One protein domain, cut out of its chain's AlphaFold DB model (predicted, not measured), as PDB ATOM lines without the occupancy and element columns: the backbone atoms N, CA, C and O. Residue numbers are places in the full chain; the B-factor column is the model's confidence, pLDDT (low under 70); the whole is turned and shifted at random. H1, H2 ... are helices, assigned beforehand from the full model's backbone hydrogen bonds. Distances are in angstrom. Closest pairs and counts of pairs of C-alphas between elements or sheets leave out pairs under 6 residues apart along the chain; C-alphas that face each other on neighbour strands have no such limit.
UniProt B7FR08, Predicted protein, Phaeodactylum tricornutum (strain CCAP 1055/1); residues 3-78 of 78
ATOM      1  N   VAL A   3     293.559 205.412 262.426       72.88
ATOM      2  CA  VAL A   3     292.409 206.221 261.976       72.88
ATOM      3  C   VAL A   3     292.810 207.292 260.955       72.88
ATOM      4  O   VAL A   3     292.175 207.424 259.919       72.88
ATOM      5  N   MET A   4     293.930 207.992 261.168       75.12
ATOM      6  CA  MET A   4     294.437 208.977 260.199       75.12
ATOM      7  C   MET A   4     294.893 208.358 258.869       75.12
ATOM      8  O   MET A   4     294.917 209.050 257.855       75.12
ATOM      9  N   LYS A   5     295.264 207.070 258.860       79.06
ATOM     10  CA  LYS A   5     295.558 206.342 257.616       79.06
ATOM     11  C   LYS A   5     294.266 205.943 256.906       79.06
ATOM     12  O   LYS A   5     294.181 206.121 255.700       79.06
ATOM     13  N   LEU A   6     293.264 205.489 257.663       76.81
ATOM     14  CA  LEU A   6     291.935 205.138 257.148       76.81
ATOM     15  C   LEU A   6     291.186 206.345 256.571       76.81
ATOM     16  O   LEU A   6     290.416 206.187 255.634       76.81
ATOM     17  N   LEU A   7     291.476 207.562 257.050       79.38
ATOM     18  CA  LEU A   7     290.983 208.782 256.412       79.38
ATOM     19  C   LEU A   7     291.431 208.909 254.953       79.38
ATOM     20  O   LEU A   7     290.776 209.630 254.229       79.38
ATOM     21  N   ARG A   8     292.502 208.247 254.504       81.62
ATOM     22  CA  ARG A   8     292.971 208.284 253.107       81.62
ATOM     23  C   ARG A   8     292.640 207.013 252.320       81.62
ATOM     24  O   ARG A   8     293.265 206.768 251.292       81.62
ATOM     25  N   ASP A   9     291.734 206.185 252.827       89.81
ATOM     26  CA  ASP A   9     291.324 204.974 252.125       89.81
ATOM     27  C   ASP A   9     290.573 205.311 250.824       89.81
ATOM     28  O   ASP A   9     289.933 206.356 250.712       89.81
ATOM     29  N   ASN A  10     290.650 204.424 249.830       84.69
ATOM     30  CA  ASN A  10     289.949 204.610 248.558       84.69
ATOM     31  C   ASN A  10     288.432 204.394 248.693       84.69
ATOM     32  O   ASN A  10     287.679 204.824 247.825       84.69
ATOM     33  N   SER A  11     287.977 203.714 249.750       92.25
ATOM     34  CA  SER A  11     286.563 203.457 250.013       92.25
ATOM     35  C   SER A  11     285.892 204.651 250.706       92.25
ATOM     36  O   SER A  11     286.232 204.963 251.854       92.25
ATOM     37  N   PRO A  12     284.867 205.276 250.088       87.25
ATOM     38  CA  PRO A  12     284.105 206.360 250.708       87.25
ATOM     39  C   PRO A  12     283.419 205.952 252.019       87.25
ATOM     40  O   PRO A  12     283.283 206.765 252.927       87.25
ATOM     41  N   HIS A  13     283.012 204.686 252.146       88.69
ATOM     42  CA  HIS A  13     282.416 204.170 253.381       88.69
ATOM     43  C   HIS A  13     283.443 204.110 254.519       88.69
ATOM     44  O   HIS A  13     283.143 204.507 255.641       88.69
ATOM     45  N   ILE A  14     284.678 203.690 254.222       89.75
ATOM     46  CA  ILE A  14     285.748 203.611 255.225       89.75
ATOM     47  C   ILE A  14     286.180 205.012 255.657       89.75
ATOM     48  O   ILE A  14     286.340 205.262 256.851       89.75
ATOM     49  N   THR A  15     286.336 205.948 254.715       88.88
ATOM     50  CA  THR A  15     286.710 207.329 255.055       88.88
ATOM     51  C   THR A  15     285.614 208.043 255.846       88.88
ATOM     52  O   THR A  15     285.926 208.874 256.698       88.88
ATOM     53  N   TRP A  16     284.343 207.693 255.618       90.06
ATOM     54  CA  TRP A  16     283.205 208.186 256.393       90.06
ATOM     55  C   TRP A  16     283.237 207.712 257.851       90.06
ATOM     56  O   TRP A  16     283.224 208.534 258.768       90.06
ATOM     57  N   ASP A  17     283.365 206.408 258.088       91.25
ATOM     58  CA  ASP A  17     283.457 205.876 259.453       91.25
ATOM     59  C   ASP A  17     284.726 206.374 260.162       91.25
ATOM     60  O   ASP A  17     284.702 206.738 261.342       91.25
ATOM     61  N   ALA A  18     285.836 206.488 259.427       91.38
ATOM     62  CA  ALA A  18     287.073 207.060 259.942       91.38
ATOM     63  C   ALA A  18     286.913 208.532 260.352       91.38
ATOM     64  O   ALA A  18     287.517 208.938 261.347       91.38
ATOM     65  N   PHE A  19     286.095 209.323 259.649       93.38
ATOM     66  CA  PHE A  19     285.768 210.694 260.049       93.38
ATOM     67  C   PHE A  19     285.011 210.731 261.382       93.38
ATOM     68  O   PHE A  19     285.392 211.491 262.275       93.38
ATOM     69  N   HIS A  20     284.006 209.867 261.567       91.81
ATOM     70  CA  HIS A  20     283.246 209.792 262.824       91.81
ATOM     71  C   HIS A  20     284.102 209.377 264.015       91.81
ATOM     72  O   HIS A  20     283.913 209.867 265.126       91.81
ATOM     73  N   VAL A  21     285.088 208.514 263.796       92.06
ATOM     74  CA  VAL A  21     286.059 208.177 264.838       92.06
ATOM     75  C   VAL A  21     287.029 209.341 265.064       92.06
ATOM     76  O   VAL A  21     287.306 209.711 266.207       92.06
ATOM     77  N   PHE A  22     287.526 209.964 263.993       93.75
ATOM     78  CA  PHE A  22     288.458 211.089 264.061       93.75
ATOM     79  C   PHE A  22     287.880 212.292 264.818       93.75
ATOM     80  O   PHE A  22     288.581 212.864 265.657       93.75
ATOM     81  N   LYS A  23     286.603 212.641 264.604       92.62
ATOM     82  CA  LYS A  23     285.972 213.776 265.296       92.62
ATOM     83  C   LYS A  23     285.975 213.617 266.813       92.62
ATOM     84  O   LYS A  23     286.202 214.595 267.514       92.62
ATOM     85  N   VAL A  24     285.824 212.394 267.329       91.31
ATOM     86  CA  VAL A  24     285.869 212.118 268.776       91.31
ATOM     87  C   VAL A  24     287.258 212.412 269.349       91.31
ATOM     88  O   VAL A  24     287.373 212.997 270.426       91.31
ATOM     89  N   PHE A  25     288.325 212.081 268.613       90.44
ATOM     90  CA  PHE A  25     289.693 212.407 269.029       90.44
ATOM     91  C   PHE A  25     289.942 213.915 269.068       90.44
ATOM     92  O   PHE A  25     290.580 214.402 270.002       90.44
ATOM     93  N   VAL A  26     289.429 214.657 268.084       92.56
ATOM     94  CA  VAL A  26     289.578 216.118 268.024       92.56
ATOM     95  C   VAL A  26     288.716 216.808 269.085       92.56
ATOM     96  O   VAL A  26     289.187 217.733 269.746       92.56
ATOM     97  N   ALA A  27     287.497 216.324 269.325       90.12
ATOM     98  CA  ALA A  27     286.554 216.907 270.277       90.12
ATOM     99  C   ALA A  27     286.869 216.591 271.752       90.12
ATOM    100  O   ALA A  27     286.335 217.251 272.637       90.12
ATOM    101  N   ASN A  28     287.746 215.625 272.052       90.94
ATOM    102  CA  ASN A  28     288.062 215.251 273.435       90.94
ATOM    103  C   ASN A  28     288.682 216.432 274.224       90.94
ATOM    104  O   ASN A  28     289.807 216.820 273.921       90.94
ATOM    105  N   PRO A  29     288.042 217.001 275.261       88.44
ATOM    106  CA  PRO A  29     288.599 218.142 275.998       88.44
ATOM    107  C   PRO A  29     289.939 217.817 276.681       88.44
ATOM    108  O   PRO A  29     290.801 218.683 276.782       88.44
ATOM    109  N   ASN A  30     290.161 216.552 277.051       91.81
ATOM    110  CA  ASN A  30     291.392 216.055 277.665       91.81
ATOM    111  C   ASN A  30     292.239 215.285 276.639       91.81
ATOM    112  O   ASN A  30     292.565 214.108 276.823       91.81
ATOM    113  N   LYS A  31     292.553 215.933 275.511       91.94
ATOM    114  CA  LYS A  31     293.391 215.353 274.450       91.94
ATOM    115  C   LYS A  31     294.791 215.003 274.993       91.94
ATOM    116  O   LYS A  31     295.460 215.889 275.527       91.94
ATOM    117  N   PRO A  32     295.278 213.757 274.827       93.31
ATOM    118  CA  PRO A  32     296.651 213.403 275.184       93.31
ATOM    119  C   PRO A  32     297.678 214.256 274.426       93.31
ATOM    120  O   PRO A  32     297.476 214.568 273.250       93.31
ATOM    121  N   GLN A  33     298.812 214.572 275.061       92.19
ATOM    122  CA  GLN A  33     299.872 215.408 274.469       92.19
ATOM    123  C   GLN A  33     300.386 214.867 273.126       92.19
ATOM    124  O   GLN A  33     300.624 215.630 272.193       92.19
ATOM    125  N   GLU A  34     300.489 213.546 272.986       91.19
ATOM    126  CA  GLU A  34     300.891 212.908 271.727       91.19
ATOM    127  C   GLU A  34     299.891 213.161 270.591       91.19
ATOM    128  O   GLU A  34     300.290 213.378 269.447       91.19
ATOM    129  N   VAL A  35     298.590 213.182 270.897       90.81
ATOM    130  CA  VAL A  35     297.538 213.473 269.914       90.81
ATOM    131  C   VAL A  35     297.613 214.934 269.487       90.81
ATOM    132  O   VAL A  35     297.589 215.206 268.289       90.81
ATOM    133  N   ILE A  36     297.769 215.859 270.441       92.81
ATOM    134  CA  ILE A  36     297.939 217.295 270.156       92.81
ATOM    135  C   ILE A  36     299.146 217.510 269.244       92.81
ATOM    136  O   ILE A  36     299.025 218.180 268.219       92.81
ATOM    137  N   LYS A  37     300.288 216.893 269.569       94.06
ATOM    138  CA  LYS A  37     301.505 216.976 268.759       94.06
ATOM    139  C   LYS A  37     301.261 216.503 267.326       94.06
ATOM    140  O   LYS A  37     301.572 217.226 266.390       94.06
ATOM    141  N   ILE A  38     300.645 215.333 267.141       92.62
ATOM    142  CA  ILE A  38     300.380 214.800 265.797       92.62
ATOM    143  C   ILE A  38     299.409 215.697 265.012       92.62
ATOM    144  O   ILE A  38     299.600 215.878 263.806       92.62
ATOM    145  N   LEU A  39     298.386 216.257 265.668       93.12
ATOM    146  CA  LEU A  39     297.451 217.193 265.038       93.12
ATOM    147  C   LEU A  39     298.156 218.484 264.605       93.12
ATOM    148  O   LEU A  39     297.985 218.883 263.455       93.12
ATOM    149  N   ARG A  40     299.001 219.076 265.460       94.44
ATOM    150  CA  ARG A  40     299.803 220.264 265.120       94.44
ATOM    151  C   ARG A  40     300.784 219.992 263.982       94.44
ATOM    152  O   ARG A  40     300.790 220.725 262.997       94.44
ATOM    153  N   ASP A  41     301.539 218.897 264.055       94.69
ATOM    154  CA  ASP A  41     302.532 218.526 263.035       94.69
ATOM    155  C   ASP A  41     301.901 218.338 261.638       94.69
ATOM    156  O   ASP A  41     302.567 218.488 260.612       94.69
ATOM    157  N   ASN A  42     300.604 218.007 261.577       93.25
ATOM    158  CA  ASN A  42     299.875 217.752 260.335       93.25
ATOM    159  C   ASN A  42     298.776 218.784 260.036       93.25
ATOM    160  O   ASN A  42     298.046 218.592 259.060       93.25
ATOM    161  N   GLN A  43     298.676 219.866 260.814       94.62
ATOM    162  CA  GLN A  43     297.558 220.818 260.820       94.62
ATOM    163  C   GLN A  43     297.171 221.273 259.406       94.62
ATOM    164  O   GLN A  43     296.076 220.982 258.935       94.62
ATOM    165  N   VAL A  44     298.114 221.870 258.670       94.25
ATOM    166  CA  VAL A  44     297.887 222.397 257.311       94.25
ATOM    167  C   VAL A  44     297.378 221.318 256.348       94.25
ATOM    168  O   VAL A  44     296.462 221.547 255.557       94.25
ATOM    169  N   LYS A  45     297.963 220.114 256.403       93.50
ATOM    170  CA  LYS A  45     297.577 219.003 255.521       93.50
ATOM    171  C   LYS A  45     296.208 218.437 255.898       93.50
ATOM    172  O   LYS A  45     295.477 218.034 254.998       93.50
ATOM    173  N   LEU A  46     295.882 218.390 257.190       93.19
ATOM    174  CA  LEU A  46     294.600 217.910 257.703       93.19
ATOM    175  C   LEU A  46     293.470 218.882 257.366       93.19
ATOM    176  O   LEU A  46     292.482 218.443 256.789       93.19
ATOM    177  N   CYS A  47     293.629 220.182 257.630       94.19
ATOM    178  CA  CYS A  47     292.604 221.177 257.305       94.19
ATOM    179  C   CYS A  47     292.294 221.179 255.806       94.19
ATOM    180  O   CYS A  47     291.137 221.049 255.416       94.19
ATOM    181  N   ARG A  48     293.329 221.188 254.953       94.25
ATOM    182  CA  ARG A  48     293.149 221.100 253.495       94.25
ATOM    183  C   ARG A  48     292.476 219.801 253.044       94.25
ATOM    184  O   ARG A  48     291.783 219.793 252.038       94.25
ATOM    185  N   TYR A  49     292.723 218.692 253.733       93.25
ATOM    186  CA  TYR A  49     292.064 217.429 253.412       93.25
ATOM    187  C   TYR A  49     290.578 217.456 253.795       93.25
ATOM    188  O   TYR A  49     289.725 217.035 253.017       93.25
ATOM    189  N   LEU A  50     290.265 217.976 254.983       93.44
ATOM    190  CA  LEU A  50     288.901 218.054 255.496       93.44
ATOM    191  C   LEU A  50     288.024 218.978 254.643       93.44
ATOM    192  O   LEU A  50     286.856 218.668 254.437       93.44
ATOM    193  N   THR A  51     288.557 220.058 254.064       91.94
ATOM    194  CA  THR A  51     287.766 220.916 253.160       91.94
ATOM    195  C   THR A  51     287.281 220.178 251.909       91.94
ATOM    196  O   THR A  51     286.190 220.468 251.422       91.94
ATOM    197  N   THR A  52     288.028 219.182 251.426       91.38
ATOM    198  CA  THR A  52     287.669 218.389 250.237       91.38
ATOM    199  C   THR A  52     286.969 217.066 250.560       91.38
ATOM    200  O   THR A  52     286.570 216.342 249.654       91.38
ATOM    201  N   LEU A  53     286.842 216.710 251.839       92.25
ATOM    202  CA  LEU A  53     286.267 215.437 252.264       92.25
ATOM    203  C   LEU A  53     284.740 215.428 252.098       92.25
ATOM    204  O   LEU A  53     284.059 216.274 252.681       92.25
ATOM    205  N   HIS A  54     284.221 214.429 251.371       92.00
ATOM    206  CA  HIS A  54     282.785 214.134 251.217       92.00
ATOM    207  C   HIS A  54     281.926 215.360 250.835       92.00
ATOM    208  O   HIS A  54     280.851 215.557 251.395       92.00
ATOM    209  N   GLN A  55     282.391 216.178 249.881       89.69
ATOM    210  CA  GLN A  55     281.696 217.405 249.448       89.69
ATOM    211  C   GLN A  55     280.259 217.140 248.967       89.69
ATOM    212  O   GLN A  55     279.348 217.849 249.377       89.69
ATOM    213  N   ASP A  56     280.022 216.047 248.233       89.94
ATOM    214  CA  ASP A  56     278.674 215.663 247.776       89.94
ATOM    215  C   ASP A  56     277.683 215.445 248.940       89.94
ATOM    216  O   ASP A  56     276.475 215.664 248.820       89.94
ATOM    217  N   LYS A  57     278.188 214.989 250.099       87.12
ATOM    218  CA  LYS A  57     277.378 214.816 251.313       87.12
ATOM    219  C   LYS A  57     277.160 216.143 252.030       87.12
ATOM    220  O   LYS A  57     276.071 216.369 252.537       87.12
ATOM    221  N   GLU A  58     278.163 217.015 252.049       88.94
ATOM    222  CA  GLU A  58     278.099 218.341 252.678       88.94
ATOM    223  C   GLU A  58     276.984 219.230 252.105       88.94
ATOM    224  O   GLU A  58     276.400 220.031 252.836       88.94
ATOM    225  N   GLU A  59     276.647 219.061 250.823       87.44
ATOM    226  CA  GLU A  59     275.547 219.787 250.172       87.44
ATOM    227  C   GLU A  59     274.166 219.435 250.744       87.44
ATOM    228  O   GLU A  59     273.280 220.287 250.792       87.44
ATOM    229  N   ASN A  60     273.986 218.192 251.202       91.31
ATOM    230  CA  ASN A  60     272.686 217.647 251.604       91.31
ATOM    231  C   ASN A  60     272.596 217.317 253.105       91.31
ATOM    232  O   ASN A  60     271.505 217.067 253.616       91.31
ATOM    233  N   ASP A  61     273.723 217.325 253.819       93.56
ATOM    234  CA  ASP A  61     273.838 217.011 255.242       93.56
ATOM    235  C   ASP A  61     274.453 218.195 256.007       93.56
ATOM    236  O   ASP A  61     275.671 218.330 256.164       93.56
ATOM    237  N   THR A  62     273.574 219.069 256.506       93.50
ATOM    238  CA  THR A  62     273.956 220.235 257.316       93.50
ATOM    239  C   THR A  62     274.719 219.836 258.579       93.50
ATOM    240  O   THR A  62     275.661 220.528 258.957       93.50
ATOM    241  N   GLN A  63     274.364 218.715 259.215       92.38
ATOM    242  CA  GLN A  63     275.049 218.270 260.427       92.38
ATOM    243  C   GLN A  63     276.505 217.920 260.115       92.38
ATOM    244  O   GLN A  63     277.409 218.354 260.828       92.38
ATOM    245  N   PHE A  64     276.743 217.168 259.039       93.19
ATOM    246  CA  PHE A  64     278.097 216.826 258.617       93.19
ATOM    247  C   PHE A  64     278.928 218.073 258.295       93.19
ATOM    248  O   PHE A  64     280.079 218.169 258.729       93.19
ATOM    249  N   ARG A  65     278.344 219.049 257.590       94.56
ATOM    250  CA  ARG A  65     278.998 220.333 257.298       94.56
ATOM    251  C   ARG A  65     279.446 221.047 258.572       94.56
ATOM    252  O   ARG A  65     280.606 221.450 258.677       94.56
ATOM    253  N   ASP A  66     278.547 221.170 259.543       94.56
ATOM    254  CA  ASP A  66     278.811 221.896 260.784       94.56
ATOM    255  C   ASP A  66     279.852 221.163 261.652       94.56
ATOM    256  O   ASP A  66     280.777 221.785 262.182       94.56
ATOM    257  N   GLU A  67     279.778 219.828 261.734       94.56
ATOM    258  CA  GLU A  67     280.789 219.003 262.410       94.56
ATOM    259  C   GLU A  67     282.172 219.162 261.766       94.56
ATOM    260  O   GLU A  67     283.179 219.306 262.462       94.56
ATOM    261  N   LYS A  68     282.235 219.168 260.432       94.69
ATOM    262  CA  LYS A  68     283.482 219.333 259.681       94.69
ATOM    263  C   LYS A  68     284.102 220.707 259.921       94.69
ATOM    264  O   LYS A  68     285.303 220.788 260.193       94.69
ATOM    265  N   ALA A  69     283.292 221.765 259.876       94.69
ATOM    266  CA  ALA A  69     283.732 223.127 260.166       94.69
ATOM    267  C   ALA A  69     284.290 223.244 261.594       94.69
ATOM    268  O   ALA A  69     285.402 223.736 261.782       94.69
ATOM    269  N   LEU A  70     283.581 222.698 262.589       94.75
ATOM    270  CA  LEU A  70     284.021 222.703 263.986       94.75
ATOM    271  C   LEU A  70     285.369 221.993 264.177       94.75
ATOM    272  O   LEU A  70     286.237 222.487 264.901       94.75
ATOM    273  N   ILE A  71     285.562 220.840 263.531       94.88
ATOM    274  CA  ILE A  71     286.821 220.085 263.589       94.88
ATOM    275  C   ILE A  71     287.970 220.897 262.993       94.88
ATOM    276  O   ILE A  71     289.036 220.955 263.607       94.88
ATOM    277  N   ILE A  72     287.768 221.527 261.830       95.56
ATOM    278  CA  ILE A  72     288.792 222.359 261.180       95.56
ATOM    279  C   ILE A  72     289.193 223.509 262.108       95.56
ATOM    280  O   ILE A  72     290.370 223.629 262.438       95.56
ATOM    281  N   THR A  73     288.223 224.272 262.619       95.75
ATOM    282  CA  THR A  73     288.491 225.385 263.542       95.75
ATOM    283  C   THR A  73     289.182 224.916 264.822       95.75
ATOM    284  O   THR A  73     290.094 225.575 265.312       95.75
ATOM    285  N   THR A  74     288.800 223.751 265.353       94.12
ATOM    286  CA  THR A  74     289.455 223.179 266.538       94.12
ATOM    287  C   THR A  74     290.918 222.858 266.254       94.12
ATOM    288  O   THR A  74     291.770 223.168 267.075       94.12
ATOM    289  N   ILE A  75     291.223 222.254 265.101       94.19
ATOM    290  CA  ILE A  75     292.593 221.906 264.703       94.19
ATOM    291  C   ILE A  75     293.431 223.163 264.435       94.19
ATOM    292  O   ILE A  75     294.607 223.186 264.788       94.19
ATOM    293  N   GLU A  76     292.848 224.208 263.847       94.38
ATOM    294  CA  GLU A  76     293.508 225.505 263.627       94.38
ATOM    295  C   GLU A  76     293.822 226.238 264.937       94.38
ATOM    296  O   GLU A  76     294.843 226.916 265.030       94.38
ATOM    297  N   ALA A  77     292.983 226.061 265.960       92.62
ATOM    298  CA  ALA A  77     293.156 226.662 267.281       92.62
ATOM    299  C   ALA A  77     294.105 225.887 268.221       92.62
ATOM    300  O   ALA A  77     294.372 226.370 269.324       92.62
ATOM    301  N   LEU A  78     294.583 224.695 267.827       88.50
ATOM    302  CA  LEU A  78     295.519 223.884 268.623       88.50
ATOM    303  C   LEU A  78     296.906 224.502 268.688       88.50
ATOM    304  O   LEU A  78     297.380 224.657 269.830       88.50
TER     305      LEU A  78
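AT A GLANCE: This is residues 3 to 78 of the 78 residues of the protein "Predicted protein" of Phaeodactylum tricornutum (strain CCAP 1055/1) (UniProt B7FR08). Two helices, H4 and H6, lie side by side and run opposite ways, and the longest helix, H2, comes in at a slant and packs with its last residues, 23 to 27, on H6. H3 crosses one end of this group without close packing, the short H5 makes a corner at the other end before H6, and the short H1 packs on the outside of H2. Residues 28 to 34, of which 33 and 34 belong to H3, stick out where the chain passes from H2 to H3. The printed part has 76 residues with six named helices, H1 to H6 in order along the chain, and no named strand; its class is all helix. It is compact, with a radius of gyration of the C-alphas of 12.0 A and spans of 34 by 23 by 20 A.

HOW THE PARTS SIT: H1, residues 3 to 6, touches H2, residues 12 to 27; their closest C-alphas, those of Val 3 and Ala 18, are 5.8 A apart. With residues 23 to 27 alone, H2 touches H6, residues 62 to 76, and the closest C-alphas are those of Val 26 and Ile 71, 6.6 A apart. These two run the same way at a steep tilt of 53 degrees. H3, residues 33 to 41, is close to H6 but not clearly touching, with the closest C-alphas, those of Leu 39 and Ile 75, 6.8 A apart, and is about perpendicular to it at 85 degrees. H4, residues 43 to 52, touches H6 at a shallow tilt of 16 degrees, opposite ways; the closest C-alphas, of Cys 47 and Ile 72, are 5.6 A apart. H5, residues 55 to 58, and H6 only just touch, with 3 pairs of C-alphas within 8 A, and only at the corner; the closest are those of Glu 58 and Arg 65, 5.1 A apart. H6 is the hub, touching three helices. H2 and H4 are apart. In H3 and H6 every O i to N i+4 pair is within hydrogen-bond range, in H2 10 of 12 and in H4 5 of 6, while H1 and H5 are too short for such a pair.

IN THESE COORDINATES: H1 begins at C-alpha 3, (292.409, 206.221, 261.976). H2 is 22.4 A long from first to last C-alpha and ends at C-alpha 27, (286.554, 216.907, 270.277). H3 measures 12.1 A, H4 14.7 A and H6 21.2 A. H6 ends at C-alpha 76, (293.508, 225.505, 263.627).

THE WHOLE: The two C-alphas farthest apart, those of Gln 33 and Asn 60, are 35.6 A apart. The printed part has no cut, and its five links are tight. The mean pLDDT of the printed part is 91.0, and no printed residue is under 70.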